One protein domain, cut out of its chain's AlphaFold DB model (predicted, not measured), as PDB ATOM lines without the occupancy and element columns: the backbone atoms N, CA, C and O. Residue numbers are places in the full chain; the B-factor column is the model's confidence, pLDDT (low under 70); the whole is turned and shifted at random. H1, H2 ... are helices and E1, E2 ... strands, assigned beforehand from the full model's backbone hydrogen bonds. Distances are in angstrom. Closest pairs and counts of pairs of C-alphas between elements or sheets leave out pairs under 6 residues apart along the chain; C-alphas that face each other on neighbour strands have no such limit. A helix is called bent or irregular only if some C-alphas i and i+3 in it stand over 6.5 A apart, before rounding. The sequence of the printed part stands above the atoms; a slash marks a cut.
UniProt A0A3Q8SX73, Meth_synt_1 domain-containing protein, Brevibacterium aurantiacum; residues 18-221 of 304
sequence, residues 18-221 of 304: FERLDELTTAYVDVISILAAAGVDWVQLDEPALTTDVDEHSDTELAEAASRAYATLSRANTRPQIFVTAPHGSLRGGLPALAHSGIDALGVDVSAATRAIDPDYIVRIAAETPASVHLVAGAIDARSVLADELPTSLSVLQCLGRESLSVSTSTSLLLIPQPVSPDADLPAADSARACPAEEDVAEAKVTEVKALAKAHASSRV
ATOM      1  N   PHE A  18     -23.289  22.389  16.587       89.50
ATOM      2  CA  PHE A  18     -24.366  22.547  15.613       89.50
ATOM      3  C   PHE A  18     -24.018  22.031  14.206       89.50
ATOM      4  O   PHE A  18     -24.879  21.457  13.541       89.50
ATOM      5  N   GLU A  19     -22.748  22.104  13.785       90.19
ATOM      6  CA  GLU A  19     -22.259  21.492  12.531       90.19
ATOM      7  C   GLU A  19     -22.529  19.977  12.442       90.19
ATOM      8  O   GLU A  19     -22.591  19.420  11.348       90.19
ATOM      9  N   ARG A  20     -22.748  19.297  13.576       92.19
ATOM     10  CA  ARG A  20     -23.036  17.853  13.636       92.19
ATOM     11  C   ARG A  20     -24.522  17.505  13.491       92.19
ATOM     12  O   ARG A  20     -24.911  16.362  13.743       92.19
ATOM     13  N   LEU A  21     -25.364  18.459  13.087       94.94
ATOM     14  CA  LEU A  21     -26.807  18.258  12.931       94.94
ATOM     15  C   LEU A  21     -27.158  17.115  11.971       94.94
ATOM     16  O   LEU A  21     -28.056  16.334  12.280       94.94
ATOM     17  N   ASP A  22     -26.451  16.978  10.850       94.94
ATOM     18  CA  ASP A  22     -26.748  15.946   9.848       94.94
ATOM     19  C   ASP A  22     -26.348  14.538  10.341       94.94
ATOM     20  O   ASP A  22     -27.086  13.568  10.136       94.94
ATOM     21  N   GLU A  23     -25.238  14.426  11.086       95.12
ATOM     22  CA  GLU A  23     -24.845  13.188  11.782       95.12
ATOM     23  C   GLU A  23     -25.901  12.783  12.821       95.12
ATOM     24  O   GLU A  23     -26.348  11.634  12.850       95.12
ATOM     25  N   LEU A  24     -26.332  13.735  13.659       95.25
ATOM     26  CA  LEU A  24     -27.337  13.493  14.692       95.25
ATOM     27  C   LEU A  24     -28.694  13.129  14.080       95.25
ATOM     28  O   LEU A  24     -29.355  12.211  14.557       95.25
ATOM     29  N   THR A  25     -29.099  13.813  13.010       96.69
ATOM     30  CA  THR A  25     -30.348  13.534  12.288       96.69
ATOM     31  C   THR A  25     -30.331  12.120  11.714       96.69
ATOM     32  O   THR A  25     -31.313  11.395  11.862       96.69
ATOM     33  N   THR A  26     -29.201  11.687  11.145       96.19
ATOM     34  CA  THR A  26     -29.017  10.310  10.658       96.19
ATOM     35  C   THR A  26     -29.161   9.293  11.795       96.19
ATOM     36  O   THR A  26     -29.934   8.346  11.672       96.19
ATOM     37  N   ALA A  27     -28.523   9.527  12.946       96.38
ATOM     38  CA  ALA A  27     -28.686   8.663  14.119       96.38
ATOM     39  C   ALA A  27     -30.137   8.637  14.651       96.38
ATOM     40  O   ALA A  27     -30.610   7.605  15.126       96.38
ATOM     41  N   TYR A  28     -30.876   9.748  14.548       96.38
ATOM     42  CA  TYR A  28     -32.297   9.786  14.903       96.38
ATOM     43  C   TYR A  28     -33.185   9.015  13.914       96.38
ATOM     44  O   TYR A  28     -34.180   8.445  14.360       96.38
ATOM     45  N   VAL A  29     -32.828   8.915  12.623       97.00
ATOM     46  CA  VAL A  29     -33.520   8.024  11.664       97.00
ATOM     47  C   VAL A  29     -33.451   6.565  12.130       97.00
ATOM     48  O   VAL A  29     -34.471   5.870  12.114       97.00
ATOM     49  N   ASP A  30     -32.294   6.111  12.617       95.69
ATOM     50  CA  ASP A  30     -32.146   4.758  13.168       95.69
ATOM     51  C   ASP A  30     -32.999   4.570  14.434       95.69
ATOM     52  O   ASP A  30     -33.718   3.577  14.563       95.69
ATOM     53  N   VAL A  31     -32.992   5.550  15.349       95.19
ATOM     54  CA  VAL A  31     -33.797   5.512  16.585       95.19
ATOM     55  C   VAL A  31     -35.297   5.429  16.285       95.19
ATOM     56  O   VAL A  31     -35.972   4.556  16.833       95.19
ATOM     57  N   ILE A  32     -35.837   6.278  15.401       94.12
ATOM     58  CA  ILE A  32     -37.271   6.231  15.064       94.12
ATOM     59  C   ILE A  32     -37.638   4.951  14.298       94.12
ATOM     60  O   ILE A  32     -38.742   4.439  14.478       94.12
ATOM     61  N   SER A  33     -36.708   4.378  13.525       94.19
ATOM     62  CA  SER A  33     -36.902   3.082  12.859       94.19
ATOM     63  C   SER A  33     -36.988   1.927  13.863       94.19
ATOM     64  O   SER A  33     -37.831   1.040  13.717       94.19
ATOM     65  N   ILE A  34     -36.168   1.951  14.920       95.75
ATOM     66  CA  ILE A  34     -36.230   0.981  16.027       95.75
ATOM     67  C   ILE A  34     -37.551   1.118  16.799       95.75
ATOM     68  O   ILE A  34     -38.172   0.107  17.124       95.75
ATOM     69  N   LEU A  35     -38.015   2.347  17.056       93.62
ATOM     70  CA  LEU A  35     -39.308   2.593  17.707       93.62
ATOM     71  C   LEU A  35     -40.482   2.079  16.854       93.62
ATOM     72  O   LEU A  35     -41.345   1.375  17.376       93.62
ATOM     73  N   ALA A  36     -40.478   2.334  15.542       93.38
ATOM     74  CA  ALA A  36     -41.471   1.778  14.618       93.38
ATOM     75  C   ALA A  36     -41.466   0.237  14.624       93.38
ATOM     76  O   ALA A  36     -42.522  -0.388  14.704       93.38
ATOM     77  N   ALA A  37     -40.284  -0.389  14.600       93.94
ATOM     78  CA  ALA A  37     -40.148  -1.847  14.673       93.94
ATOM     79  C   ALA A  37     -40.628  -2.437  16.017       93.94
ATOM     80  O   ALA A  37     -41.047  -3.593  16.063       93.94
ATOM     81  N   ALA A  38     -40.607  -1.646  17.094       94.75
ATOM     82  CA  ALA A  38     -41.180  -1.995  18.394       94.75
ATOM     83  C   ALA A  38     -42.706  -1.767  18.485       94.75
ATOM     84  O   ALA A  38     -43.294  -2.051  19.528       94.75
ATOM     85  N   GLY A  39     -43.354  -1.281  17.418       93.50
ATOM     86  CA  GLY A  39     -44.795  -1.008  17.383       93.50
ATOM     87  C   GLY A  39     -45.201   0.328  18.010       93.50
ATOM     88  O   GLY A  39     -46.333   0.463  18.464       93.50
ATOM     89  N   VAL A  40     -44.292   1.306  18.074       94.50
ATOM     90  CA  VAL A  40     -44.623   2.674  18.496       94.50
ATOM     91  C   VAL A  40     -45.292   3.415  17.338       94.50
ATOM     92  O   VAL A  40     -44.682   3.584  16.284       94.50
ATOM     93  N   ASP A  41     -46.521   3.892  17.548       92.62
ATOM     94  CA  ASP A  41     -47.286   4.631  16.531       92.62
ATOM     95  C   ASP A  41     -46.860   6.106  16.404       92.62
ATOM     96  O   ASP A  41     -46.896   6.663  15.309       92.62
ATOM     97  N   TRP A  42     -46.452   6.742  17.510       96.25
ATOM     98  CA  TRP A  42     -46.140   8.176  17.587       96.25
ATOM     99  C   TRP A  42     -44.840   8.448  18.346       96.25
ATOM    100  O   TRP A  42     -44.589   7.858  19.396       96.25
ATOM    101  N   VAL A  43     -44.054   9.410  17.860       95.44
ATOM    102  CA  VAL A  43     -42.933  10.011  18.594       95.44
ATOM    103  C   VAL A  43     -43.160  11.515  18.741       95.44
ATOM    104  O   VAL A  43     -43.530  12.184  17.776       95.44
ATOM    105  N   GLN A  44     -42.932  12.037  19.946       95.75
ATOM    106  CA  GLN A  44     -42.883  13.473  20.209       95.75
ATOM    107  C   GLN A  44     -41.422  13.936  20.238       95.75
ATOM    108  O   GLN A  44     -40.583  13.294  20.875       95.75
ATOM    109  N   LEU A  45     -41.128  15.038  19.552       95.69
ATOM    110  CA  LEU A  45     -39.825  15.697  19.539       95.69
ATOM    111  C   LEU A  45     -40.015  17.172  19.917       95.69
ATOM    112  O   LEU A  45     -40.785  17.886  19.277       95.69
ATOM    113  N   ASP A  46     -39.329  17.616  20.966       94.19
ATOM    114  CA  ASP A  46     -39.502  18.960  21.522       94.19
ATOM    115  C   ASP A  46     -38.372  19.886  21.056       94.19
ATOM    116  O   ASP A  46     -37.187  19.565  21.177       94.19
ATOM    117  N   GLU A  47     -38.745  21.048  20.516       95.94
ATOM    118  CA  GLU A  47     -37.837  22.029  19.916       95.94
ATOM    119  C   GLU A  47     -38.003  23.447  20.510       95.94
ATOM    120  O   GLU A  47     -38.293  24.394  19.774       95.94
ATOM    121  N   PRO A  48     -37.822  23.645  21.834       93.50
ATOM    122  CA  PRO A  48     -37.958  24.961  22.466       93.50
ATOM    123  C   PRO A  48     -36.967  26.013  21.938       93.50
ATOM    124  O   PRO A  48     -37.258  27.202  22.025       93.50
ATOM    125  N   ALA A  49     -35.845  25.621  21.315       94.31
ATOM    126  CA  ALA A  49     -34.941  26.585  20.680       94.31
ATOM    127  C   ALA A  49     -35.599  27.383  19.531       94.31
ATOM    128  O   ALA A  49     -35.081  28.422  19.152       94.31
ATOM    129  N   LEU A  50     -36.735  26.935  18.974       95.38
ATOM    130  CA  LEU A  50     -37.463  27.663  17.917       95.38
ATOM    131  C   LEU A  50     -38.377  28.790  18.435       95.38
ATOM    132  O   LEU A  50     -38.986  29.501  17.635       95.38
ATOM    133  N   THR A  51     -38.522  28.929  19.754       93.69
ATOM    134  CA  THR A  51     -39.361  29.955  20.402       93.69
ATOM    135  C   THR A  51     -38.550  30.844  21.342       93.69
ATOM    136  O   THR A  51     -38.861  32.029  21.468       93.69
ATOM    137  N   THR A  52     -37.488  30.315  21.954       87.81
ATOM    138  CA  THR A  52     -36.537  31.067  22.787       87.81
ATOM    139  C   THR A  52     -35.405  31.665  21.960       87.81
ATOM    140  O   THR A  52     -34.888  30.998  21.070       87.81
ATOM    141  N   ASP A  53     -34.940  32.866  22.302       85.62
ATOM    142  CA  ASP A  53     -33.686  33.377  21.745       85.62
ATOM    143  C   ASP A  53     -32.494  32.573  22.302       85.62
ATOM    144  O   ASP A  53     -32.392  32.350  23.510       85.62
ATOM    145  N   VAL A  54     -31.613  32.110  21.411       86.44
ATOM    146  CA  VAL A  54     -30.395  31.353  21.733       86.44
ATOM    147  C   VAL A  54     -29.209  32.194  21.269       86.44
ATOM    148  O   VAL A  54     -29.054  32.397  20.070       86.44
ATOM    149  N   ASP A  55     -28.385  32.695  22.194       82.50
ATOM    150  CA  ASP A  55     -27.393  33.755  21.920       82.50
ATOM    151  C   ASP A  55     -26.438  33.470  20.741       82.50
ATOM    152  O   ASP A  55     -25.994  34.397  20.061       82.50
ATOM    153  N   GLU A  56     -26.117  32.197  20.491       86.31
ATOM    154  CA  GLU A  56     -25.186  31.764  19.438       86.31
ATOM    155  C   GLU A  56     -25.855  31.506  18.072       86.31
ATOM    156  O   GLU A  56     -25.143  31.336  17.082       86.31
ATOM    157  N   HIS A  57     -27.194  31.506  17.983       91.00
ATOM    158  CA  HIS A  57     -27.936  31.097  16.783       91.00
ATOM    159  C   HIS A  57     -29.096  32.033  16.422       91.00
ATOM    160  O   HIS A  57     -29.921  32.411  17.251       91.00
ATOM    161  N   SER A  58     -29.221  32.361  15.135       94.19
ATOM    162  CA  SER A  58     -30.331  33.198  14.650       94.19
ATOM    163  C   SER A  58     -31.624  32.398  14.418       94.19
ATOM    164  O   SER A  58     -31.568  31.234  14.030       94.19
ATOM    165  N   ASP A  59     -32.796  33.036  14.553       94.31
ATOM    166  CA  ASP A  59     -34.104  32.417  14.235       94.31
ATOM    167  C   ASP A  59     -34.126  31.797  12.824       94.31
ATOM    168  O   ASP A  59     -34.583  30.671  12.643       94.31
ATOM    169  N   THR A  60     -33.545  32.482  11.832       95.69
ATOM    170  CA  THR A  60     -33.406  31.970  10.459       95.69
ATOM    171  C   THR A  60     -32.560  30.697  10.395       95.69
ATOM    172  O   THR A  60     -32.951  29.730   9.746       95.69
ATOM    173  N   GLU A  61     -31.416  30.664  11.078       95.62
ATOM    174  CA  GLU A  61     -30.522  29.499  11.108       95.62
ATOM    175  C   GLU A  61     -31.190  28.291  11.781       95.62
ATOM    176  O   GLU A  61     -31.141  27.176  11.253       95.62
ATOM    177  N   LEU A  62     -31.874  28.517  12.908       96.69
ATOM    178  CA  LEU A  62     -32.621  27.490  13.638       96.69
ATOM    179  C   LEU A  62     -33.809  26.971  12.812       96.69
ATOM    180  O   LEU A  62     -34.057  25.762  12.779       96.69
ATOM    181  N   ALA A  63     -34.501  27.851  12.084       97.19
ATOM    182  CA  ALA A  63     -35.571  27.495  11.156       97.19
ATOM    183  C   ALA A  63     -35.066  26.661   9.967       97.19
ATOM    184  O   ALA A  63     -35.644  25.619   9.645       97.19
ATOM    185  N   GLU A  64     -33.963  27.059   9.329       97.19
ATOM    186  CA  GLU A  64     -33.346  26.280   8.251       97.19
ATOM    187  C   GLU A  64     -32.863  24.908   8.745       97.19
ATOM    188  O   GLU A  64     -33.083  23.892   8.079       97.19
ATOM    189  N   ALA A  65     -32.246  24.859   9.928       97.00
ATOM    190  CA  ALA A  65     -31.824  23.627  10.585       97.00
ATOM    191  C   ALA A  65     -33.009  22.693  10.878       97.00
ATOM    192  O   ALA A  65     -32.944  21.502  10.559       97.00
ATOM    193  N   ALA A  66     -34.108  23.222  11.424       97.88
ATOM    194  CA  ALA A  66     -35.335  22.464  11.649       97.88
ATOM    195  C   ALA A  66     -35.922  21.933  10.331       97.88
ATOM    196  O   ALA A  66     -36.207  20.740  10.231       97.88
ATOM    197  N   SER A  67     -36.019  22.773   9.297       97.75
ATOM    198  CA  SER A  67     -36.499  22.372   7.967       97.75
ATOM    199  C   SER A  67     -35.700  21.188   7.401       97.75
ATOM    200  O   SER A  67     -36.289  20.168   7.032       97.75
ATOM    201  N   ARG A  68     -34.357  21.254   7.415       97.38
ATOM    202  CA  ARG A  68     -33.484  20.159   6.939       97.38
ATOM    203  C   ARG A  68     -33.619  18.882   7.773       97.38
ATOM    204  O   ARG A  68     -33.774  17.795   7.208       97.38
ATOM    205  N   ALA A  69     -33.578  19.006   9.101       97.94
ATOM    206  CA  ALA A  69     -33.637  17.862  10.007       97.94
ATOM    207  C   ALA A  69     -34.985  17.130   9.895       97.94
ATOM    208  O   ALA A  69     -35.025  15.928   9.623       97.94
ATOM    209  N   TYR A  70     -36.100  17.855  10.008       98.25
ATOM    210  CA  TYR A  70     -37.433  17.255   9.959       98.25
ATOM    211  C   TYR A  70     -37.827  16.772   8.563       98.25
ATOM    212  O   TYR A  70     -38.488  15.738   8.468       98.25
ATOM    213  N   ALA A  71     -37.351  17.402   7.480       97.69
ATOM    214  CA  ALA A  71     -37.510  16.851   6.130       97.69
ATOM    215  C   ALA A  71     -36.774  15.515   5.942       97.69
ATOM    216  O   ALA A  71     -37.231  14.666   5.177       97.69
ATOM    217  N   THR A  72     -35.659  15.307   6.644       97.81
ATOM    218  CA  THR A  72     -34.915  14.039   6.618       97.81
ATOM    219  C   THR A  72     -35.631  12.968   7.443       97.81
ATOM    220  O   THR A  72     -35.928  11.896   6.916       97.81
ATOM    221  N   LEU A  73     -36.004  13.276   8.694       97.19
ATOM    222  CA  LEU A  73     -36.739  12.351   9.572       97.19
ATOM    223  C   LEU A  73     -38.088  11.929   8.971       97.19
ATOM    224  O   LEU A  73     -38.430  10.747   8.976       97.19
ATOM    225  N   SER A  74     -38.829  12.872   8.384       96.50
ATOM    226  CA  SER A  74     -40.156  12.615   7.807       96.50
ATOM    227  C   SER A  74     -40.122  11.732   6.556       96.50
ATOM    228  O   SER A  74     -41.147  11.143   6.206       96.50
ATOM    229  N   ARG A  75     -38.959  11.609   5.898       96.25
ATOM    230  CA  ARG A  75     -38.726  10.762   4.713       96.25
ATOM    231  C   ARG A  75     -38.203   9.360   5.042       96.25
ATOM    232  O   ARG A  75     -37.983   8.581   4.119       96.25
ATOM    233  N   ALA A  76     -37.997   9.022   6.316       94.12
ATOM    234  CA  ALA A  76     -37.614   7.668   6.706       94.12
ATOM    235  C   ALA A  76     -38.712   6.657   6.318       94.12
ATOM    236  O   ALA A  76     -39.877   6.836   6.668       94.12
ATOM    237  N   ASN A  77     -38.338   5.584   5.607       88.88
ATOM    238  CA  ASN A  77     -39.283   4.595   5.058       88.88
ATOM    239  C   ASN A  77     -40.113   3.870   6.133       88.88
ATOM    240  O   ASN A  77     -41.249   3.480   5.872       88.88
ATOM    241  N   THR A  78     -39.535   3.674   7.319       91.44
ATOM    242  CA  THR A  78     -40.152   2.977   8.450       91.44
ATOM    243  C   THR A  78     -40.048   3.886   9.665       91.44
ATOM    244  O   THR A  78     -38.995   3.953  10.292       91.44
ATOM    245  N   ARG A  79     -41.116   4.621   9.985       95.69
ATOM    246  CA  ARG A  79     -41.141   5.562  11.113       95.69
ATOM    247  C   ARG A  79     -42.509   5.588  11.809       95.69
ATOM    248  O   ARG A  79     -43.512   5.382  11.124       95.69
ATOM    249  N   PRO A  80     -42.569   5.885  13.123       95.31
ATOM    250  CA  PRO A  80     -43.790   6.378  13.752       95.31
ATOM    251  C   PRO A  80     -44.221   7.702  13.108       95.31
ATOM    252  O   PRO A  80     -43.427   8.386  12.448       95.31
ATOM    253  N   GLN A  81     -45.456   8.109  13.371       96.00
ATOM    254  CA  GLN A  81     -45.910   9.472  13.128       96.00
ATOM    255  C   GLN A  81     -45.102  10.453  13.993       96.00
ATOM    256  O   GLN A  81     -44.835  10.186  15.167       96.00
ATOM    257  N   ILE A  82     -44.676  11.576  13.410       97.56
ATOM    258  CA  ILE A  82     -43.825  12.566  14.081       97.56
ATOM    259  C   ILE A  82     -44.689  13.745  14.527       97.56
ATOM    260  O   ILE A  82     -45.259  14.463  13.704       97.56
ATOM    261  N   PHE A  83     -44.738  13.952  15.839       98.00
ATOM    262  CA  PHE A  83     -45.285  15.137  16.484       98.00
ATOM    263  C   PHE A  83     -44.128  16.028  16.942       98.00
ATOM    264  O   PHE A  83     -43.266  15.578  17.694       98.00
ATOM    265  N   VAL A  84     -44.094  17.285  16.498       97.62
ATOM    266  CA  VAL A  84     -43.093  18.262  16.957       97.62
ATOM    267  C   VAL A  84     -43.762  19.301  17.837       97.62
ATOM    268  O   VAL A  84     -44.779  19.860  17.428       97.62
ATOM    269  N   THR A  85     -43.200  19.594  19.008       93.50
ATOM    270  CA  THR A  85     -43.649  20.716  19.848       93.50
ATOM    271  C   THR A  85     -42.601  21.818  19.885       93.50
ATOM    272  O   THR A  85     -41.404  21.551  19.815       93.50
ATOM    273  N   ALA A  86     -43.046  23.063  20.016       90.19
ATOM    274  CA  ALA A  86     -42.181  24.193  20.326       90.19
ATOM    275  C   ALA A  86     -42.837  25.001  21.463       90.19
ATOM    276  O   ALA A  86     -43.657  25.885  21.202       90.19
ATOM    277  N   PRO A  87     -42.586  24.624  22.731       87.94
ATOM    278  CA  PRO A  87     -43.247  25.234  23.881       87.94
ATOM    279  C   PRO A  87     -42.689  26.630  24.195       87.94
ATOM    280  O   PRO A  87     -41.716  27.081  23.600       87.94
ATOM    281  N   HIS A  88     -43.276  27.300  25.186       89.00
ATOM    282  CA  HIS A  88     -42.815  28.567  25.785       89.00
ATOM    283  C   HIS A  88     -42.968  29.863  24.969       89.00
ATOM    284  O   HIS A  88     -42.749  30.927  25.550       89.00
ATOM    285  N   GLY A  89     -43.396  29.839  23.704       93.19
ATOM    286  CA  GLY A  89     -43.596  31.074  22.937       93.19
ATOM    287  C   GLY A  89     -44.169  30.865  21.539       93.19
ATOM    288  O   GLY A  89     -44.576  29.762  21.172       93.19
ATOM    289  N   SER A  90     -44.212  31.941  20.753       95.94
ATOM    290  CA  SER A  90     -44.655  31.884  19.362       95.94
ATOM    291  C   SER A  90     -43.526  31.432  18.438       95.94
ATOM    292  O   SER A  90     -42.394  31.912  18.513       95.94
ATOM    293  N   LEU A  91     -43.840  30.507  17.532       95.38
ATOM    294  CA  LEU A  91     -42.943  30.152  16.442       95.38
ATOM    295  C   LEU A  91     -42.847  31.328  15.455       95.38
ATOM    296  O   LEU A  91     -43.862  31.836  14.960       95.38
ATOM    297  N   ARG A  92     -41.606  31.735  15.177       93.69
ATOM    298  CA  ARG A  92     -41.228  32.731  14.161       93.69
ATOM    299  C   ARG A  92     -40.877  32.006  12.855       93.69
ATOM    300  O   ARG A  92     -41.739  31.300  12.329       93.69
ATOM    301  N   GLY A  93     -39.642  32.089  12.351       95.56
ATOM    302  CA  GLY A  93     -39.199  31.337  11.166       95.56
ATOM    303  C   GLY A  93     -39.361  29.816  11.309       95.56
ATOM    304  O   GLY A  93     -39.546  29.108  10.316       95.56
ATOM    305  N   GLY A  94     -39.379  29.309  12.547       96.50
ATOM    306  CA  GLY A  94     -39.669  27.908  12.856       96.50
ATOM    307  C   GLY A  94     -41.072  27.421  12.452       96.50
ATOM    308  O   GLY A  94     -41.223  26.233  12.169       96.50
ATOM    309  N   LEU A  95     -42.089  28.296  12.372       97.81
ATOM    310  CA  LEU A  95     -43.464  27.906  12.011       97.81
ATOM    311  C   LEU A  95     -43.543  27.331  10.585       97.81
ATOM    312  O   LEU A  95     -43.907  26.158  10.449       97.81
ATOM    313  N   PRO A  96     -43.174  28.077   9.522       97.50
ATOM    314  CA  PRO A  96     -43.248  27.557   8.163       97.50
ATOM    315  C   PRO A  96     -42.224  26.441   7.934       97.50
ATOM    316  O   PRO A  96     -42.514  25.511   7.179       97.50
ATOM    317  N   ALA A  97     -41.069  26.485   8.610       97.75
ATOM    318  CA  ALA A  97     -40.047  25.444   8.541       97.75
ATOM    319  C   ALA A  97     -40.565  24.079   9.017       97.75
ATOM    320  O   ALA A  97     -40.423  23.087   8.301       97.75
ATOM    321  N   LEU A  98     -41.210  24.020  10.188       98.00
ATOM    322  CA  LEU A  98     -41.808  22.783  10.692       98.00
ATOM    323  C   LEU A  98     -43.048  22.388   9.885       98.00
ATOM    324  O   LEU A  98     -43.136  21.245   9.438       98.00
ATOM    325  N   ALA A  99     -43.969  23.322   9.630       97.19
ATOM    326  CA  ALA A  99     -45.245  23.037   8.969       97.19
ATOM    327  C   ALA A  99     -45.107  22.451   7.546       97.19
ATOM    328  O   ALA A  99     -45.989  21.718   7.099       97.19
ATOM    329  N   HIS A 100     -43.995  22.722   6.853       97.62
ATOM    330  CA  HIS A 100     -43.714  22.205   5.506       97.62
ATOM    331  C   HIS A 100     -42.660  21.082   5.468       97.62
ATOM    332  O   HIS A 100     -42.353  20.567   4.393       97.62
ATOM    333  N   SER A 101     -42.130  20.658   6.620       97.38
ATOM    334  CA  SER A 101     -41.094  19.614   6.706       97.38
ATOM    335  C   SER A 101     -41.602  18.181   6.466       97.38
ATOM    336  O   SER A 101     -40.801  17.279   6.231       97.38
ATOM    337  N   GLY A 102     -42.920  17.954   6.485       96.69
ATOM    338  CA  GLY A 102     -43.532  16.628   6.299       96.69
ATOM    339  C   GLY A 102     -43.854  15.866   7.592       96.69
ATOM    340  O   GLY A 102     -44.198  14.685   7.520       96.69
ATOM    341  N   ILE A 103     -43.761  16.533   8.744       97.50
ATOM    342  CA  ILE A 103     -44.219  16.024  10.046       97.50
ATOM    343  C   ILE A 103     -45.737  15.799  10.068       97.50
ATOM    344  O   ILE A 103     -46.494  16.472   9.366       97.50
ATOM    345  N   ASP A 104     -46.186  14.859  10.896       97.81
ATOM    346  CA  ASP A 104     -47.593  14.460  10.995       97.81
ATOM    347  C   ASP A 104     -48.405  15.410  11.881       97.81
ATOM    348  O   ASP A 104     -49.583  15.658  11.611       97.81
ATOM    349  N   ALA A 105     -47.787  15.949  12.937       97.75
ATOM    350  CA  ALA A 105     -48.423  16.896  13.842       97.75
ATOM    351  C   ALA A 105     -47.475  18.009  14.312       97.75
ATOM    352  O   ALA A 105     -46.283  17.782  14.523       97.75
ATOM    353  N   LEU A 106     -48.037  19.199  14.540       97.81
ATOM    354  CA  LEU A 106     -47.341  20.376  15.060       97.81
ATOM    355  C   LEU A 106     -48.033  20.899  16.325       97.81
ATOM    356  O   LEU A 106     -49.242  21.143  16.334       97.81
ATOM    357  N   GLY A 107     -47.254  21.070  17.388       96.75
ATOM    358  CA  GLY A 107     -47.652  21.630  18.672       96.75
ATOM    359  C   GLY A 107     -47.321  23.115  18.743       96.75
ATOM    360  O   GLY A 107     -46.159  23.489  18.599       96.75
ATOM    361  N   VAL A 108     -48.337  23.944  18.978       96.44
ATOM    362  CA  VAL A 108     -48.219  25.409  19.052       96.44
ATOM    363  C   VAL A 108     -48.700  25.925  20.405       96.44
ATOM    364  O   VAL A 108     -49.807  25.596  20.833       96.44
ATOM    365  N   ASP A 109     -47.902  26.758  21.074       95.94
ATOM    366  CA  ASP A 109     -48.331  27.467  22.284       95.94
ATOM    367  C   ASP A 109     -49.258  28.633  21.910       95.94
ATOM    368  O   ASP A 109     -48.838  29.640  21.347       95.94
ATOM    369  N   VAL A 110     -50.544  28.496  22.218       96.38
ATOM    370  CA  VAL A 110     -51.567  29.523  21.981       96.38
ATOM    371  C   VAL A 110     -52.198  29.987  23.293       96.38
ATOM    372  O   VAL A 110     -53.358  30.414  23.297       96.38
ATOM    373  N   SER A 111     -51.465  29.896  24.410       94.62
ATOM    374  CA  SER A 111     -51.928  30.351  25.724       94.62
ATOM    375  C   SER A 111     -52.176  31.865  25.766       94.62
ATOM    376  O   SER A 111     -51.765  32.623  24.884       94.62
ATOM    377  N   ALA A 112     -52.824  32.334  26.836       92.25
ATOM    378  CA  ALA A 112     -53.006  33.762  27.071       92.25
ATOM    379  C   ALA A 112     -51.680  34.552  27.102       92.25
ATOM    380  O   ALA A 112     -51.626  35.633  26.516       92.25
ATOM    381  N   ALA A 113     -50.619  34.015  27.718       92.25
ATOM    382  CA  ALA A 113     -49.319  34.684  27.811       92.25
ATOM    383  C   ALA A 113     -48.655  34.846  26.436       92.25
ATOM    384  O   ALA A 113     -48.247  35.947  26.070       92.25
ATOM    385  N   THR A 114     -48.621  33.782  25.631       95.00
ATOM    386  CA  THR A 114     -47.993  33.824  24.301       95.00
ATOM    387  C   THR A 114     -48.762  34.731  23.337       95.00
ATOM    388  O   THR A 114     -48.150  35.517  22.619       95.00
ATOM    389  N   ARG A 115     -50.103  34.740  23.392       94.25
ATOM    390  CA  ARG A 115     -50.938  35.680  22.614       94.25
ATOM    391  C   ARG A 115     -50.807  37.143  23.058       94.25
ATOM    392  O   ARG A 115     -51.102  38.032  22.268       94.25
ATOM    393  N   ALA A 116     -50.415  37.404  24.307       94.12
ATOM    394  CA  ALA A 116     -50.176  38.764  24.794       94.12
ATOM    395  C   ALA A 116     -48.842  39.336  24.282       94.12
ATOM    396  O   ALA A 116     -48.742  40.541  24.064       94.12
ATOM    397  N   ILE A 117     -47.843  38.471  24.069       94.88
ATOM    398  CA  ILE A 117     -46.553  38.826  23.459       94.88
ATOM    399  C   ILE A 117     -46.695  38.957  21.935       94.88
ATOM    400  O   ILE A 117     -46.142  39.882  21.345       94.88
ATOM    401  N   ASP A 118     -47.458  38.060  21.302       95.75
ATOM    402  CA  ASP A 118     -47.591  37.966  19.844       95.75
ATOM    403  C   ASP A 118     -49.069  37.821  19.411       95.75
ATOM    404  O   ASP A 118     -49.563  36.705  19.192       95.75
ATOM    405  N   PRO A 119     -49.811  38.943  19.297       94.38
ATOM    406  CA  PRO A 119     -51.244  38.922  18.987       94.38
ATOM    407  C   PRO A 119     -51.584  38.336  17.611       94.38
ATOM    408  O   PRO A 119     -52.640  37.720  17.443       94.38
ATOM    409  N   ASP A 120     -50.686  38.485  16.632       95.88
ATOM    410  CA  ASP A 120     -50.895  38.036  15.250       95.88
ATOM    411  C   ASP A 120     -50.595  36.540  15.050       95.88
ATOM    412  O   ASP A 120     -50.902  35.981  13.991       95.88
ATOM    413  N   TYR A 121     -50.029  35.853  16.050       96.94
ATOM    414  CA  TYR A 121     -49.582  34.463  15.916       96.94
ATOM    415  C   TYR A 121     -50.697  33.504  15.477       96.94
ATOM    416  O   TYR A 121     -50.473  32.639  14.633       96.94
ATOM    417  N   ILE A 122     -51.929  33.699  15.962       97.00
ATOM    418  CA  ILE A 122     -53.092  32.872  15.582       97.00
ATOM    419  C   ILE A 122     -53.394  32.979  14.079       97.00
ATOM    420  O   ILE A 122     -53.727  31.975  13.443       97.00
ATOM    421  N   VAL A 123     -53.236  34.174  13.500       96.38
ATOM    422  CA  VAL A 123     -53.432  34.417  12.064       96.38
ATOM    423  C   VAL A 123     -52.330  33.731  11.259       96.38
ATOM    424  O   VAL A 123     -52.629  33.076  10.260       96.38
ATOM    425  N   ARG A 124     -51.073  33.806  11.721       96.75
ATOM    426  CA  ARG A 124     -49.938  33.133  11.065       96.75
ATOM    427  C   ARG A 124     -50.066  31.611  11.105       96.75
ATOM    428  O   ARG A 124     -49.953  30.983  10.058       96.75
ATOM    429  N   ILE A 125     -50.423  31.010  12.248       97.12
ATOM    430  CA  ILE A 125     -50.680  29.556  12.341       97.12
ATOM    431  C   ILE A 125     -51.752  29.127  11.329       97.12
ATOM    432  O   ILE A 125     -51.567  28.133  10.624       97.12
ATOM    433  N   ALA A 126     -52.860  29.872  11.239       95.38
ATOM    434  CA  ALA A 126     -53.958  29.564  10.325       95.38
ATOM    435  C   ALA A 126     -53.574  29.713   8.838       95.38
ATOM    436  O   ALA A 126     -54.081  28.959   8.008       95.38
ATOM    437  N   ALA A 127     -52.687  30.657   8.507       95.56
ATOM    438  CA  ALA A 127     -52.216  30.898   7.143       95.56
ATOM    439  C   ALA A 127     -51.105  29.928   6.698       95.56
ATOM    440  O   ALA A 127     -51.084  29.514   5.541       95.56
ATOM    441  N   GLU A 128     -50.189  29.572   7.600       95.62
ATOM    442  CA  GLU A 128     -48.942  28.870   7.268       95.62
ATOM    443  C   GLU A 128     -48.974  27.364   7.555       95.62
ATOM    444  O   GLU A 128     -48.103  26.647   7.070       95.62
ATOM    445  N   THR A 129     -49.957  26.850   8.308       95.81
ATOM    446  CA  THR A 129     -50.039  25.411   8.631       95.81
ATOM    447  C   THR A 129     -50.918  24.653   7.625       95.81
ATOM    448  O   THR A 129     -52.145  24.808   7.659       95.81
ATOM    449  N   PRO A 130     -50.372  23.752   6.778       95.06
ATOM    450  CA  PRO A 130     -51.163  22.994   5.808       95.06
ATOM    451  C   PRO A 130     -52.269  22.153   6.453       95.06
ATOM    452  O   PRO A 130     -52.156  21.714   7.598       95.06
ATOM    453  N   ALA A 131     -53.345  21.868   5.714       92.25
ATOM    454  CA  ALA A 131     -54.437  21.007   6.188       92.25
ATOM    455  C   ALA A 131     -53.985  19.565   6.519       92.25
ATOM    456  O   ALA A 131     -54.629  18.894   7.319       92.25
ATOM    457  N   SER A 132     -52.873  19.111   5.931       93.00
ATOM    458  CA  SER A 132     -52.289  17.779   6.135       93.00
ATOM    459  C   SER A 132     -51.583  17.586   7.481       93.00
ATOM    460  O   SER A 132     -51.440  16.446   7.905       93.00
ATOM    461  N   VAL A 133     -51.146  18.662   8.145       96.56
ATOM    462  CA  VAL A 133     -50.480  18.586   9.457       96.56
ATOM    463  C   VAL A 133     -51.534  18.672  10.558       96.56
ATOM    464  O   VAL A 133     -52.319  19.624  10.606       96.56
ATOM    465  N   HIS A 134     -51.585  17.698  11.465       96.88
ATOM    466  CA  HIS A 134     -52.499  17.767  12.607       96.88
ATOM    467  C   HIS A 134     -52.027  18.832  13.604       96.88
ATOM    468  O   HIS A 134     -50.872  18.845  14.018       96.88
ATOM    469  N   LEU A 135     -52.916  19.745  13.999       96.75
ATOM    470  CA  LEU A 135     -52.557  20.826  14.916       96.75
ATOM    471  C   LEU A 135     -52.864  20.416  16.360       96.75
ATOM    472  O   LEU A 135     -53.987  20.005  16.664       96.75
ATOM    473  N   VAL A 136     -51.893  20.575  17.255       97.31
ATOM    474  CA  VAL A 136     -52.072  20.422  18.703       97.31
ATOM    475  C   VAL A 136     -51.926  21.799  19.342       97.31
ATOM    476  O   VAL A 136     -50.850  22.390  19.353       97.31
ATOM    477  N   ALA A 137     -53.034  22.342  19.834       96.06
ATOM    478  CA  ALA A 137     -53.094  23.686  20.387       96.06
ATOM    479  C   ALA A 137     -52.848  23.658  21.903       96.06
ATOM    480  O   ALA A 137     -53.723  23.248  22.671       96.06
ATOM    481  N   GLY A 138     -51.670  24.121  22.322       95.88
ATOM    482  CA  GLY A 138     -51.309  24.383  23.712       95.88
ATOM    483  C   GLY A 138     -52.037  25.618  24.238       95.88
ATOM    484  O   GLY A 138     -51.466  26.701  24.291       95.88
ATOM    485  N   ALA A 139     -53.328  25.478  24.535       94.31
ATOM    486  CA  ALA A 139     -54.236  26.595  24.820       94.31
ATOM    487  C   ALA A 139     -54.450  26.873  26.318       94.31
ATOM    488  O   ALA A 139     -55.066  27.886  26.658       94.31
ATOM    489  N   ILE A 140     -53.965  25.972  27.175       92.94
ATOM    490  CA  ILE A 140     -54.021  26.035  28.640       92.94
ATOM    491  C   ILE A 140     -52.609  26.304  29.164       92.94
ATOM    492  O   ILE A 140     -51.680  25.587  28.784       92.94
ATOM    493  N   ASP A 141     -52.411  27.324  29.999       90.62
ATOM    494  CA  ASP A 141     -51.065  27.737  30.391       90.62
ATOM    495  C   ASP A 141     -50.503  26.938  31.574       90.62
ATOM    496  O   ASP A 141     -50.812  27.202  32.734       90.62
ATOM    497  N   ALA A 142     -49.610  25.991  31.279       87.00
ATOM    498  CA  ALA A 142     -48.895  25.200  32.285       87.00
ATOM    499  C   ALA A 142     -47.784  25.981  33.020       87.00
ATOM    500  O   ALA A 142     -47.196  25.460  33.964       87.00
ATOM    501  N   ARG A 143     -47.500  27.233  32.626       86.00
ATOM    502  CA  ARG A 143     -46.574  28.129  33.348       86.00
ATOM    503  C   ARG A 143     -47.234  28.848  34.531       86.00
ATOM    504  O   ARG A 143     -46.542  29.530  35.282       86.00
ATOM    505  N   SER A 144     -48.558  28.752  34.667       85.00
ATOM    506  CA  SER A 144     -49.351  29.518  35.629       85.00
ATOM    507  C   SER A 144     -50.160  28.608  36.547       85.00
ATOM    508  O   SER A 144     -50.720  27.606  36.110       85.00
ATOM    509  N   VAL A 145     -50.282  29.013  37.813       84.50
ATOM    510  CA  VAL A 145     -51.209  28.413  38.789       84.50
ATOM    511  C   VAL A 145     -52.622  28.993  38.697       84.50
ATOM    512  O   VAL A 145     -53.515  28.548  39.410       84.50
ATOM    513  N   LEU A 146     -52.837  30.007  37.852       85.88
ATOM    514  CA  LEU A 146     -54.152  30.607  37.634       85.88
ATOM    515  C   LEU A 146     -54.956  29.784  36.621       85.88
ATOM    516  O   LEU A 146     -54.426  29.366  35.586       85.88
ATOM    517  N   ALA A 147     -56.247  29.616  36.885       85.56
ATOM    518  CA  ALA A 147     -57.205  29.020  35.964       85.56
ATOM    519  C   ALA A 147     -57.305  29.828  34.657       85.56
ATOM    520  O   ALA A 147     -57.274  31.064  34.671       85.56
ATOM    521  N   ASP A 148     -57.426  29.145  33.523       88.00
ATOM    522  CA  ASP A 148     -57.476  29.739  32.186       88.00
ATOM    523  C   ASP A 148     -58.885  30.233  31.807       88.00
ATOM    524  O   ASP A 148     -59.905  29.616  32.112       88.00
ATOM    525  N   GLU A 149     -58.953  31.334  31.051       91.00
ATOM    526  CA  GLU A 149     -60.216  31.872  30.522       91.00
ATOM    527  C   GLU A 149     -60.727  31.015  29.352       91.00
ATOM    528  O   GLU A 149     -60.575  31.360  28.171       91.00
ATOM    529  N   LEU A 150     -61.344  29.874  29.676       92.62
ATOM    530  CA  LEU A 150     -61.798  28.872  28.705       92.62
ATOM    531  C   LEU A 150     -62.674  29.431  27.563       92.62
ATOM    532  O   LEU A 150     -62.474  28.984  26.432       92.62
ATOM    533  N   PRO A 151     -63.591  30.409  27.757       93.44
ATOM    534  CA  PRO A 151     -64.347  31.007  26.647       93.44
ATOM    535  C   PRO A 151     -63.457  31.757  25.643       93.44
ATOM    536  O   PRO A 151     -63.678  31.691  24.429       93.44
ATOM    537  N   THR A 152     -62.413  32.429  26.134       93.06
ATOM    538  CA  THR A 152     -61.429  33.141  25.307       93.06
ATOM    539  C   THR A 152     -60.557  32.147  24.547       93.06
ATOM    540  O   THR A 152     -60.405  32.263  23.331       93.06
ATOM    541  N   SER A 153     -60.044  31.115  25.224       93.38
ATOM    542  CA  SER A 153     -59.260  30.066  24.560       93.38
ATOM    543  C   SER A 153     -60.099  29.254  23.562       93.38
ATOM    544  O   SER A 153     -59.609  28.958  22.476       93.38
ATOM    545  N   LEU A 154     -61.386  28.995  23.828       94.69
ATOM    546  CA  LEU A 154     -62.312  28.387  22.857       94.69
ATOM    547  C   LEU A 154     -62.478  29.251  21.601       94.69
ATOM    548  O   LEU A 154     -62.443  28.725  20.488       94.69
ATOM    549  N   SER A 155     -62.625  30.565  21.772       94.25
ATOM    550  CA  SER A 155     -62.728  31.511  20.654       94.25
ATOM    551  C   SER A 155     -61.458  31.487  19.794       94.25
ATOM    552  O   SER A 155     -61.537  31.432  18.568       94.25
ATOM    553  N   VAL A 156     -60.280  31.412  20.421       94.44
ATOM    554  CA  VAL A 156     -58.994  31.265  19.718       94.44
ATOM    555  C   VAL A 156     -58.896  29.937  18.960       94.44
ATOM    556  O   VAL A 156     -58.498  29.943  17.795       94.44
ATOM    557  N   LEU A 157     -59.321  28.813  19.552       93.88
ATOM    558  CA  LEU A 157     -59.361  27.521  18.850       93.88
ATOM    559  C   LEU A 157     -60.264  27.558  17.606       93.88
ATOM    560  O   LEU A 157     -59.965  26.907  16.607       93.88
ATOM    561  N   GLN A 158     -61.349  28.336  17.644       92.88
ATOM    562  CA  GLN A 158     -62.226  28.546  16.490       92.88
ATOM    563  C   GLN A 158     -61.577  29.443  15.419       92.88
ATOM    564  O   GLN A 158     -61.736  29.162  14.228       92.88
ATOM    565  N   CYS A 159     -60.811  30.467  15.814       94.25
ATOM    566  CA  CYS A 159     -60.062  31.338  14.898       94.25
ATOM    567  C   CYS A 159     -58.947  30.613  14.126       94.25
ATOM    568  O   CYS A 159     -58.645  31.010  13.005       94.25
ATOM    569  N   LEU A 160     -58.390  29.517  14.659       92.50
ATOM    570  CA  LEU A 160     -57.427  28.663  13.940       92.50
ATOM    571  C   LEU A 160     -58.025  27.977  12.693       92.50
ATOM    572  O   LEU A 160     -57.287  27.377  11.913       92.50
ATOM    573  N   GLY A 161     -59.352  28.000  12.508       88.50
ATOM    574  CA  GLY A 161     -60.025  27.586  11.268       88.50
ATOM    575  C   GLY A 161     -59.944  26.094  10.908       88.50
ATOM    576  O   GLY A 161     -60.478  25.688   9.879       88.50
ATOM    577  N   ARG A 162     -59.296  25.261  11.732       86.81
ATOM    578  CA  ARG A 162     -59.045  23.839  11.446       86.81
ATOM    579  C   ARG A 162     -60.331  23.014  11.454       86.81
ATOM    580  O   ARG A 162     -61.161  23.170  12.346       86.81
ATOM    581  N   GLU A 163     -60.427  22.017  10.573       79.44
ATOM    582  CA  GLU A 163     -61.465  20.972  10.649       79.44
ATOM    583  C   GLU A 163     -61.215  19.956  11.770       79.44
ATOM    584  O   GLU A 163     -62.159  19.381  12.302       79.44
ATOM    585  N   SER A 164     -59.976  19.778  12.226       84.69
ATOM    586  CA  SER A 164     -59.663  19.087  13.480       84.69
ATOM    587  C   SER A 164     -58.347  19.578  14.070       84.69
ATOM    588  O   SER A 164     -57.410  19.869  13.331       84.69
ATOM    589  N   LEU A 165     -58.303  19.649  15.396       92.69
ATOM    590  CA  LEU A 165     -57.117  19.906  16.207       92.69
ATOM    591  C   LEU A 165     -57.271  19.142  17.529       92.69
ATOM    592  O   LEU A 165     -58.405  18.839  17.919       92.69
ATOM    593  N   SER A 166     -56.161  18.845  18.198       95.12
ATOM    594  CA  SER A 166     -56.157  18.432  19.608       95.12
ATOM    595  C   SER A 166     -55.915  19.648  20.500       95.12
ATOM    596  O   SER A 166     -55.300  20.622  20.068       95.12
ATOM    597  N   VAL A 167     -56.381  19.590  21.746       94.00
ATOM    598  CA  VAL A 167     -56.086  20.601  22.773       94.00
ATOM    599  C   VAL A 167     -55.061  20.013  23.742       94.00
ATOM    600  O   VAL A 167     -55.102  18.818  24.023       94.00
ATOM    601  N   SER A 168     -54.142  20.851  24.211       94.06
ATOM    602  CA  SER A 168     -53.049  20.509  25.122       94.06
ATOM    603  C   SER A 168     -52.745  21.686  26.057       94.06
ATOM    604  O   SER A 168     -53.285  22.788  25.902       94.06
ATOM    605  N   THR A 169     -51.840  21.463  27.005       92.62
ATOM    606  CA  THR A 169     -51.107  22.509  27.724       92.62
ATOM    607  C   THR A 169     -50.068  23.205  26.828       92.62
ATOM    608  O   THR A 169     -49.629  22.636  25.827       92.62
ATOM    609  N   SER A 170     -49.683  24.437  27.185       89.81
ATOM    610  CA  SER A 170     -48.669  25.281  26.515       89.81
ATOM    611  C   SER A 170     -47.239  24.728  26.591       89.81
ATOM    612  O   SER A 170     -46.411  24.989  25.721       89.81
ATOM    613  N   THR A 171     -46.947  23.978  27.651       87.38
ATOM    614  CA  THR A 171     -45.681  23.286  27.905       87.38
ATOM    615  C   THR A 171     -45.941  22.065  28.802       87.38
ATOM    616  O   THR A 171     -47.096  21.751  29.115       87.38
ATOM    617  N   SER A 172     -44.883  21.356  29.189       86.00
ATOM    618  CA  SER A 172     -44.958  20.209  30.092       86.00
ATOM    619  C   SER A 172     -45.382  20.611  31.509       86.00
ATOM    620  O   SER A 172     -44.985  21.658  32.017       86.00
ATOM    621  N   LEU A 173     -46.145  19.739  32.170       84.75
ATOM    622  CA  LEU A 173     -46.581  19.917  33.560       84.75
ATOM    623  C   LEU A 173     -45.469  19.615  34.587       84.75
ATOM    624  O   LEU A 173     -45.622  19.949  35.757       84.75
ATOM    625  N   LEU A 174     -44.325  19.065  34.154       77.94
ATOM    626  CA  LEU A 174     -43.163  18.761  35.009       77.94
ATOM    627  C   LEU A 174     -42.599  19.971  35.775       77.94
ATOM    628  O   LEU A 174     -41.942  19.796  36.798       77.94
ATOM    629  N   LEU A 175     -42.812  21.185  35.260       69.88
ATOM    630  CA  LEU A 175     -42.310  22.440  35.831       69.88
ATOM    631  C   LEU A 175     -43.439  23.335  36.360       69.88
ATOM    632  O   LEU A 175     -43.245  24.545  36.485       69.88
ATOM    633  N   ILE A 176     -44.621  22.772  36.634       73.94
ATOM    634  CA  ILE A 176     -45.740  23.574  37.123       73.94
ATOM    635  C   ILE A 176     -45.380  24.214  38.477       73.94
ATOM    636  O   ILE A 176     -44.831  23.529  39.351       73.94
ATOM    637  N   PRO A 177     -45.629  25.522  38.680       69.44
ATOM    638  CA  PRO A 177     -45.318  26.144  39.957       69.44
ATOM    639  C   PRO A 177     -46.174  25.520  41.062       69.44
ATOM    640  O   PRO A 177     -47.329  25.156  40.841       69.44
ATOM    641  N   GLN A 178     -45.613  25.412  42.267       71.19
ATOM    642  CA  GLN A 178     -46.386  24.990  43.433       71.19
ATOM    643  C   GLN A 178     -47.540  25.978  43.682       71.19
ATOM    644  O   GLN A 178     -47.337  27.188  43.517       71.19
ATOM    645  N   PRO A 179     -48.733  25.494  44.073       69.06
ATOM    646  CA  PRO A 179     -49.868  26.367  44.324       69.06
ATOM    647  C   PRO A 179     -49.564  27.291  45.507       69.06
ATOM    648  O   PRO A 179     -48.852  26.934  46.449       69.06
ATOM    649  N   VAL A 180     -50.072  28.519  45.436       64.81
ATOM    650  CA  VAL A 180     -49.743  29.567  46.409       64.81
ATOM    651  C   VAL A 180     -50.650  29.454  47.634       64.81
ATOM    652  O   VAL A 180     -51.841  29.175  47.507       64.81
ATOM    653  N   SER A 181     -50.098  29.694  48.827       64.56
ATOM    654  CA  SER A 181     -50.893  29.789  50.061       64.56
ATOM    655  C   SER A 181     -51.985  30.863  49.922       64.56
ATOM    656  O   SER A 181     -51.704  31.906  49.330       64.56
ATOM    657  N   PRO A 182     -53.188  30.689  50.505       58.69
ATOM    658  CA  PRO A 182     -54.200  31.751  50.559       58.69
ATOM    659  C   PRO A 182     -53.740  33.017  51.307       58.69
ATOM    660  O   PRO A 182     -54.330  34.073  51.106       58.69
ATOM    661  N   ASP A 183     -52.677  32.934  52.119       58.12
ATOM    662  CA  ASP A 183     -52.015  34.092  52.751       58.12
ATOM    663  C   ASP A 183     -51.026  34.824  51.812       58.12
ATOM    664  O   ASP A 183     -50.331  35.751  52.235       58.12
ATOM    665  N   ALA A 184     -50.900  34.404  50.548       62.06
ATOM    666  CA  ALA A 184     -50.108  35.124  49.559       62.06
ATOM    667  C   ALA A 184     -50.803  36.436  49.168       62.06
ATOM    668  O   ALA A 184     -51.991  36.451  48.850       62.06
ATOM    669  N   ASP A 185     -50.031  37.524  49.137       66.50
ATOM    670  CA  ASP A 185     -50.499  38.892  48.871       66.50
ATOM    671  C   ASP A 185     -50.770  39.102  47.359       66.50
ATOM    672  O   ASP A 185     -50.104  39.870  46.661       66.50
ATOM    673  N   LEU A 186     -51.707  38.314  46.824       65.69
ATOM    674  CA  LEU A 186     -52.151  38.329  45.433       65.69
ATOM    675  C   LEU A 186     -53.264  39.371  45.223       65.69
ATOM    676  O   LEU A 186     -54.110  39.565  46.103       65.69
ATOM    677  N   PRO A 187     -53.340  40.014  44.041       73.94
ATOM    678  CA  PRO A 187     -54.475  40.858  43.689       73.94
ATOM    679  C   PRO A 187     -55.788  40.075  43.785       73.94
ATOM    680  O   PRO A 187     -55.892  38.965  43.273       73.94
ATOM    681  N   ALA A 188     -56.831  40.678  44.363       69.00
ATOM    682  CA  ALA A 188     -58.104  39.993  44.625       69.00
ATOM    683  C   ALA A 188     -58.774  39.369  43.377       69.00
ATOM    684  O   ALA A 188     -59.552  38.426  43.506       69.00
ATOM    685  N   ALA A 189     -58.478  39.883  42.177       70.44
ATOM    686  CA  ALA A 189     -58.940  39.316  40.910       70.44
ATOM    687  C   ALA A 189     -58.233  37.993  40.545       70.44
ATOM    688  O   ALA A 189     -58.863  37.104  39.973       70.44
ATOM    689  N   ASP A 190     -56.956  37.856  40.906       71.69
ATOM    690  CA  ASP A 190     -56.140  36.669  40.642       71.69
ATOM    691  C   ASP A 190     -56.341  35.615  41.737       71.69
ATOM    692  O   ASP A 190     -56.450  34.429  41.432       71.69
ATOM    693  N   SER A 191     -56.510  36.032  43.000       68.50
ATOM    694  CA  SER A 191     -56.810  35.135  44.131       68.50
ATOM    695  C   SER A 191     -58.074  34.296  43.910       68.50
ATOM    696  O   SER A 191     -58.138  33.155  44.352       68.50
ATOM    697  N   ALA A 192     -59.071  34.834  43.198       72.69
ATOM    698  CA  ALA A 192     -60.305  34.119  42.855       72.69
ATOM    699  C   ALA A 192     -60.139  33.084  41.720       72.69
ATOM    700  O   ALA A 192     -61.055  32.299  41.474       72.69
ATOM    701  N   ARG A 193     -59.003  33.105  41.010       74.19
ATOM    702  CA  ARG A 193     -58.666  32.205  39.894       74.19
ATOM    703  C   ARG A 193     -57.469  31.302  40.186       74.19
ATOM    704  O   ARG A 193     -57.199  30.410  39.390       74.19
ATOM    705  N   ALA A 194     -56.731  31.532  41.267       72.44
ATOM    706  CA  ALA A 194     -55.614  30.687  41.660       72.44
ATOM    707  C   ALA A 194     -56.093  29.277  42.039       72.44
ATOM    708  O   ALA A 194     -57.092  29.117  42.741       72.44
ATOM    709  N   CYS A 195     -55.353  28.260  41.596       67.75
ATOM    710  CA  CYS A 195     -55.520  26.895  42.076       67.75
ATOM    711  C   CYS A 195     -55.238  26.860  43.594       67.75
ATOM    712  O   CYS A 195     -54.184  27.360  44.010       67.75
ATOM    713  N   PRO A 196     -56.144  26.318  44.431       65.19
ATOM    714  CA  PRO A 196     -55.949  26.232  45.876       65.19
ATOM    715  C   PRO A 196     -54.662  25.492  46.261       65.19
ATOM    716  O   PRO A 196     -54.277  24.529  45.607       65.19
ATOM    717  N   ALA A 197     -54.050  25.877  47.385       66.31
ATOM    718  CA  ALA A 197     -52.838  25.244  47.929       66.31
ATOM    719  C   ALA A 197     -52.960  23.726  48.198       66.31
ATOM    720  O   ALA A 197     -51.947  23.043  48.318       66.31
ATOM    721  N   GLU A 198     -54.187  23.213  48.317       61.81
ATOM    722  CA  GLU A 198     -54.503  21.803  48.573       61.81
ATOM    723  C   GLU A 198     -54.823  21.006  47.289       61.81
ATOM    724  O   GLU A 198     -54.960  19.786  47.353       61.81
ATOM    725  N   GLU A 199     -54.956  21.671  46.136       69.44
ATOM    726  CA  GLU A 199     -55.312  21.058  44.850       69.44
ATOM    727  C   GLU A 199     -54.069  20.867  43.966       69.44
ATOM    728  O   GLU A 199     -53.196  21.735  43.888       69.44
ATOM    729  N   ASP A 200     -53.983  19.724  43.277       80.50
ATOM    730  CA  ASP A 200     -52.903  19.474  42.324       80.50
ATOM    731  C   ASP A 200     -53.130  20.304  41.051       80.50
ATOM    732  O   ASP A 200     -54.011  20.024  40.230       80.50
ATOM    733  N   VAL A 201     -52.294  21.329  40.870       80.25
ATOM    734  CA  VAL A 201     -52.347  22.239  39.718       80.25
ATOM    735  C   VAL A 201     -52.216  21.482  38.389       80.25
ATOM    736  O   VAL A 201     -52.800  21.899  37.388       80.25
ATOM    737  N   ALA A 202     -51.499  20.352  38.351       82.25
ATOM    738  CA  ALA A 202     -51.399  19.535  37.146       82.25
ATOM    739  C   ALA A 202     -52.737  18.849  36.821       82.25
ATOM    740  O   ALA A 202     -53.148  18.844  35.657       82.25
ATOM    741  N   GLU A 203     -53.467  18.343  37.822       84.31
ATOM    742  CA  GLU A 203     -54.811  17.775  37.630       84.31
ATOM    743  C   GLU A 203     -55.837  18.852  37.235       84.31
ATOM    744  O   GLU A 203     -56.649  18.629  36.323       84.31
ATOM    745  N   ALA A 204     -55.754  20.045  37.830       85.62
ATOM    746  CA  ALA A 204     -56.569  21.194  37.440       85.62
ATOM    747  C   ALA A 204     -56.335  21.565  35.960       85.62
ATOM    748  O   ALA A 204     -57.284  21.624  35.171       85.62
ATOM    749  N   LYS A 205     -55.070  21.692  35.529       86.62
ATOM    750  CA  LYS A 205     -54.709  21.980  34.127       86.62
ATOM    751  C   LYS A 205     -55.148  20.870  33.163       86.62
ATOM    752  O   LYS A 205     -55.671  21.165  32.088       86.62
ATOM    753  N   VAL A 206     -55.031  19.592  33.543       88.12
ATOM    754  CA  VAL A 206     -55.591  18.459  32.774       88.12
ATOM    755  C   VAL A 206     -57.114  18.592  32.621       88.12
ATOM    756  O   VAL A 206     -57.664  18.320  31.548       88.12
ATOM    757  N   THR A 207     -57.811  19.016  33.675       87.88
ATOM    758  CA  THR A 207     -59.269  19.199  33.679       87.88
ATOM    759  C   THR A 207     -59.705  20.352  32.772       87.88
ATOM    760  O   THR A 207     -60.665  20.199  32.011       87.88
ATOM    761  N   GLU A 208     -58.955  21.454  32.749       89.31
ATOM    762  CA  GLU A 208     -59.157  22.560  31.805       89.31
ATOM    763  C   GLU A 208     -58.998  22.116  30.343       89.31
ATOM    764  O   GLU A 208     -59.859  22.428  29.513       89.31
ATOM    765  N   VAL A 209     -57.969  21.317  30.022       91.25
ATOM    766  CA  VAL A 209     -57.789  20.754  28.669       91.25
ATOM    767  C   VAL A 209     -58.985  19.877  28.279       91.25
ATOM    768  O   VAL A 209     -59.528  20.043  27.183       91.25
ATOM    769  N   LYS A 210     -59.461  18.990  29.172       90.50
ATOM    770  CA  LYS A 210     -60.655  18.148  28.932       90.50
ATOM    771  C   LYS A 210     -61.901  18.995  28.657       90.50
ATOM    772  O   LYS A 210     -62.636  18.728  27.701       90.50
ATOM    773  N   ALA A 211     -62.142  20.018  29.477       90.81
ATOM    774  CA  ALA A 211     -63.291  20.910  29.343       90.81
ATOM    775  C   ALA A 211     -63.251  21.691  28.020       90.81
ATOM    776  O   ALA A 211     -64.243  21.717  27.284       90.81
ATOM    777  N   LEU A 212     -62.090  22.257  27.673       91.81
ATOM    778  CA  LEU A 212     -61.883  23.024  26.447       91.81
ATOM    779  C   LEU A 212     -61.986  22.148  25.187       91.81
ATOM    780  O   LEU A 212     -62.664  22.532  24.230       91.81
ATOM    781  N   ALA A 213     -61.402  20.945  25.195       90.75
ATOM    782  CA  ALA A 213     -61.526  19.976  24.102       90.75
ATOM    783  C   ALA A 213     -62.996  19.595  23.843       90.75
ATOM    784  O   ALA A 213     -63.470  19.650  22.701       90.75
ATOM    785  N   LYS A 214     -63.752  19.288  24.907       90.38
ATOM    786  CA  LYS A 214     -65.186  18.964  24.835       90.38
ATOM    787  C   LYS A 214     -66.030  20.142  24.337       90.38
ATOM    788  O   LYS A 214     -66.927  19.943  23.511       90.38
ATOM    789  N   ALA A 215     -65.753  21.359  24.808       90.62
ATOM    790  CA  ALA A 215     -66.437  22.572  24.362       90.62
ATOM    791  C   ALA A 215     -66.176  22.855  22.873       90.62
ATOM    792  O   ALA A 215     -67.117  23.099  22.115       90.62
ATOM    793  N   HIS A 216     -64.923  22.728  22.426       88.44
ATOM    794  CA  HIS A 216     -64.554  22.886  21.022       88.44
ATOM    795  C   HIS A 216     -65.254  21.852  20.124       88.44
ATOM    796  O   HIS A 216     -65.881  22.240  19.134       88.44
ATOM    797  N   ALA A 217     -65.259  20.569  20.507       86.06
ATOM    798  CA  ALA A 217     -65.976  19.522  19.776       86.06
ATOM    799  C   ALA A 217     -67.493  19.797  19.693       86.06
ATOM    800  O   ALA A 217     -68.077  19.734  18.610       86.06
ATOM    801  N   SER A 218     -68.117  20.187  20.810       83.31
ATOM    802  CA  SER A 218     -69.558  20.476  20.886       83.31
ATOM    803  C   SER A 218     -69.962  21.711  20.071       83.31
ATOM    804  O   SER A 218     -70.989  21.701  19.393       83.31
ATOM    805  N   SER A 219     -69.127  22.759  20.063       74.00
ATOM    806  CA  SER A 219     -69.395  24.011  19.337       74.00
ATOM    807  C   SER A 219     -69.540  23.832  17.818       74.00
ATOM    808  O   SER A 219     -70.162  24.656  17.149       74.00
ATOM    809  N   ARG A 220     -69.011  22.731  17.273       60.31
ATOM    810  CA  ARG A 220     -69.128  22.369  15.855       60.31
ATOM    811  C   ARG A 220     -70.423  21.636  15.533       60.31
ATOM    812  O   ARG A 220     -70.978  21.874  14.468       60.31
ATOM    813  N   VAL A 221     -70.927  20.807  16.451       55.03
ATOM    814  CA  VAL A 221     -72.229  20.125  16.307       55.03
ATOM    815  C   VAL A 221     -73.367  21.151  16.240       55.03
ATOM    816  O   VAL A 221     -74.331  20.959  15.505       55.03
TER     817      VAL A 221
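This is residues 18 to 221 of the 304 residues of the protein "Meth_synt_1 domain-containing protein" of Brevibacterium aurantiacum (UniProt A0A3Q8SX73). Look first for five parallel strands forming one sheet that curls like part of a barrel, open along one side, with helices wrapped round its outer side and the hollow side left open. H1, H2, H3, H5, H6 and H8 follow one another round that outer side, with the long helix H8 covering edge strand E5, while the little helix H7 sits far out on a long loop beyond the ends of E4 and E5. The printed part has 204 residues with eight named helices and five named strands, in the order H1 E1 H2 E2 H3 E3 H4 H5 E4 H6 E5 H7 H8, and the strands stand in the sheet as E1 E2 E3 E4 E5. It is a mixed domain of helices and strands, compact, with a radius of gyration of the C-alphas of 18.2 A and spans of 54 by 44 by 36 A.

Begin with the sheet: E1 is residues 42 to 46, E2 81 to 86, E3 105 to 109, E4 134 to 140 and E5 165 to 169. Find C-alpha 134 at (-52.499, 17.767, 12.607); from there E4, the longest strand, runs 18.1 A to Ile 140. Then look for the helices: H2 is residues 59 to 73, 20.8 A long, H3 94 to 99, H4 112 to 117, H5 121 to 128, H6 150 to 159, 14.1 A long, and H7 188 to 191. H1, residues 18 to 37, starts at C-alpha 18, (-24.366, 22.547, 15.613), and measures 29.1 A; it has a kink of 35 degrees near residue 25 and is irregular, with C-alphas 19 and 22 7.6 A apart. H8, residues 201 to 221, is 30.8 A long and ends at C-alpha 221, (-72.229, 20.125, 16.307).

Across the strongly twisted sheet, look for N 43 and O 81 at 2.9 A between E1 and E2, N 107 and O 84 at 2.8 A between E2 and E3, N 138 and O 108 at 2.8 A between E3 and E4, and N 137 and O 166 at 2.9 A between E4 and E5. E1, H2, E2; E2, H3, E3; E3, H4 and H5, E4; and E4, H6, E5 are strand-helix-strand units, parallel neighbour strands joined through helices, each with a right-handed crossover. H3, H6 and H8 on one face make two layers, helices over a sheet. H8 is over E5 at a height of 8.3 A over the sheet and runs along the strands, with C-alphas 167 and 213 closest at 5.6 A. H6 is over E4 at a height of 9.7 A and touches H8 at a steep tilt of 49 degrees, the closest C-alphas being those of Leu 154 and His 216, 6.2 A. H3 is only just over E2 and E3, with 3 C-alphas on each, and touches H2, the C-alphas of Ala 63 and Gly 94 being closest at 4.5 A. H1 touches H2 with residues 21 to 29 alone, Val 29 and Leu 73 having the closest C-alphas, 5.8 A. H1, H4 and H5 only graze the sheet; H2 is only just not on it, with 4 pairs of C-alphas within 10 A. Every O i to N i+4 pair is within hydrogen-bond range in H2, H3, H4, H5 and H6, against 14 of 16 in H1 and 15 of 17 in H8; H7 is too short for such a pair.

The C-alphas farthest apart are those of Asn 77 and Asp 183, 57.5 A. The printed part has no cut. The long links are E1 to H2, 12 residues, and E5 to H7, 18 residues. The mean pLDDT of the printed part is 89.6; look for values under 70 in 19 residues, among them 179 to 186, 195 to 199 and 220 to 221.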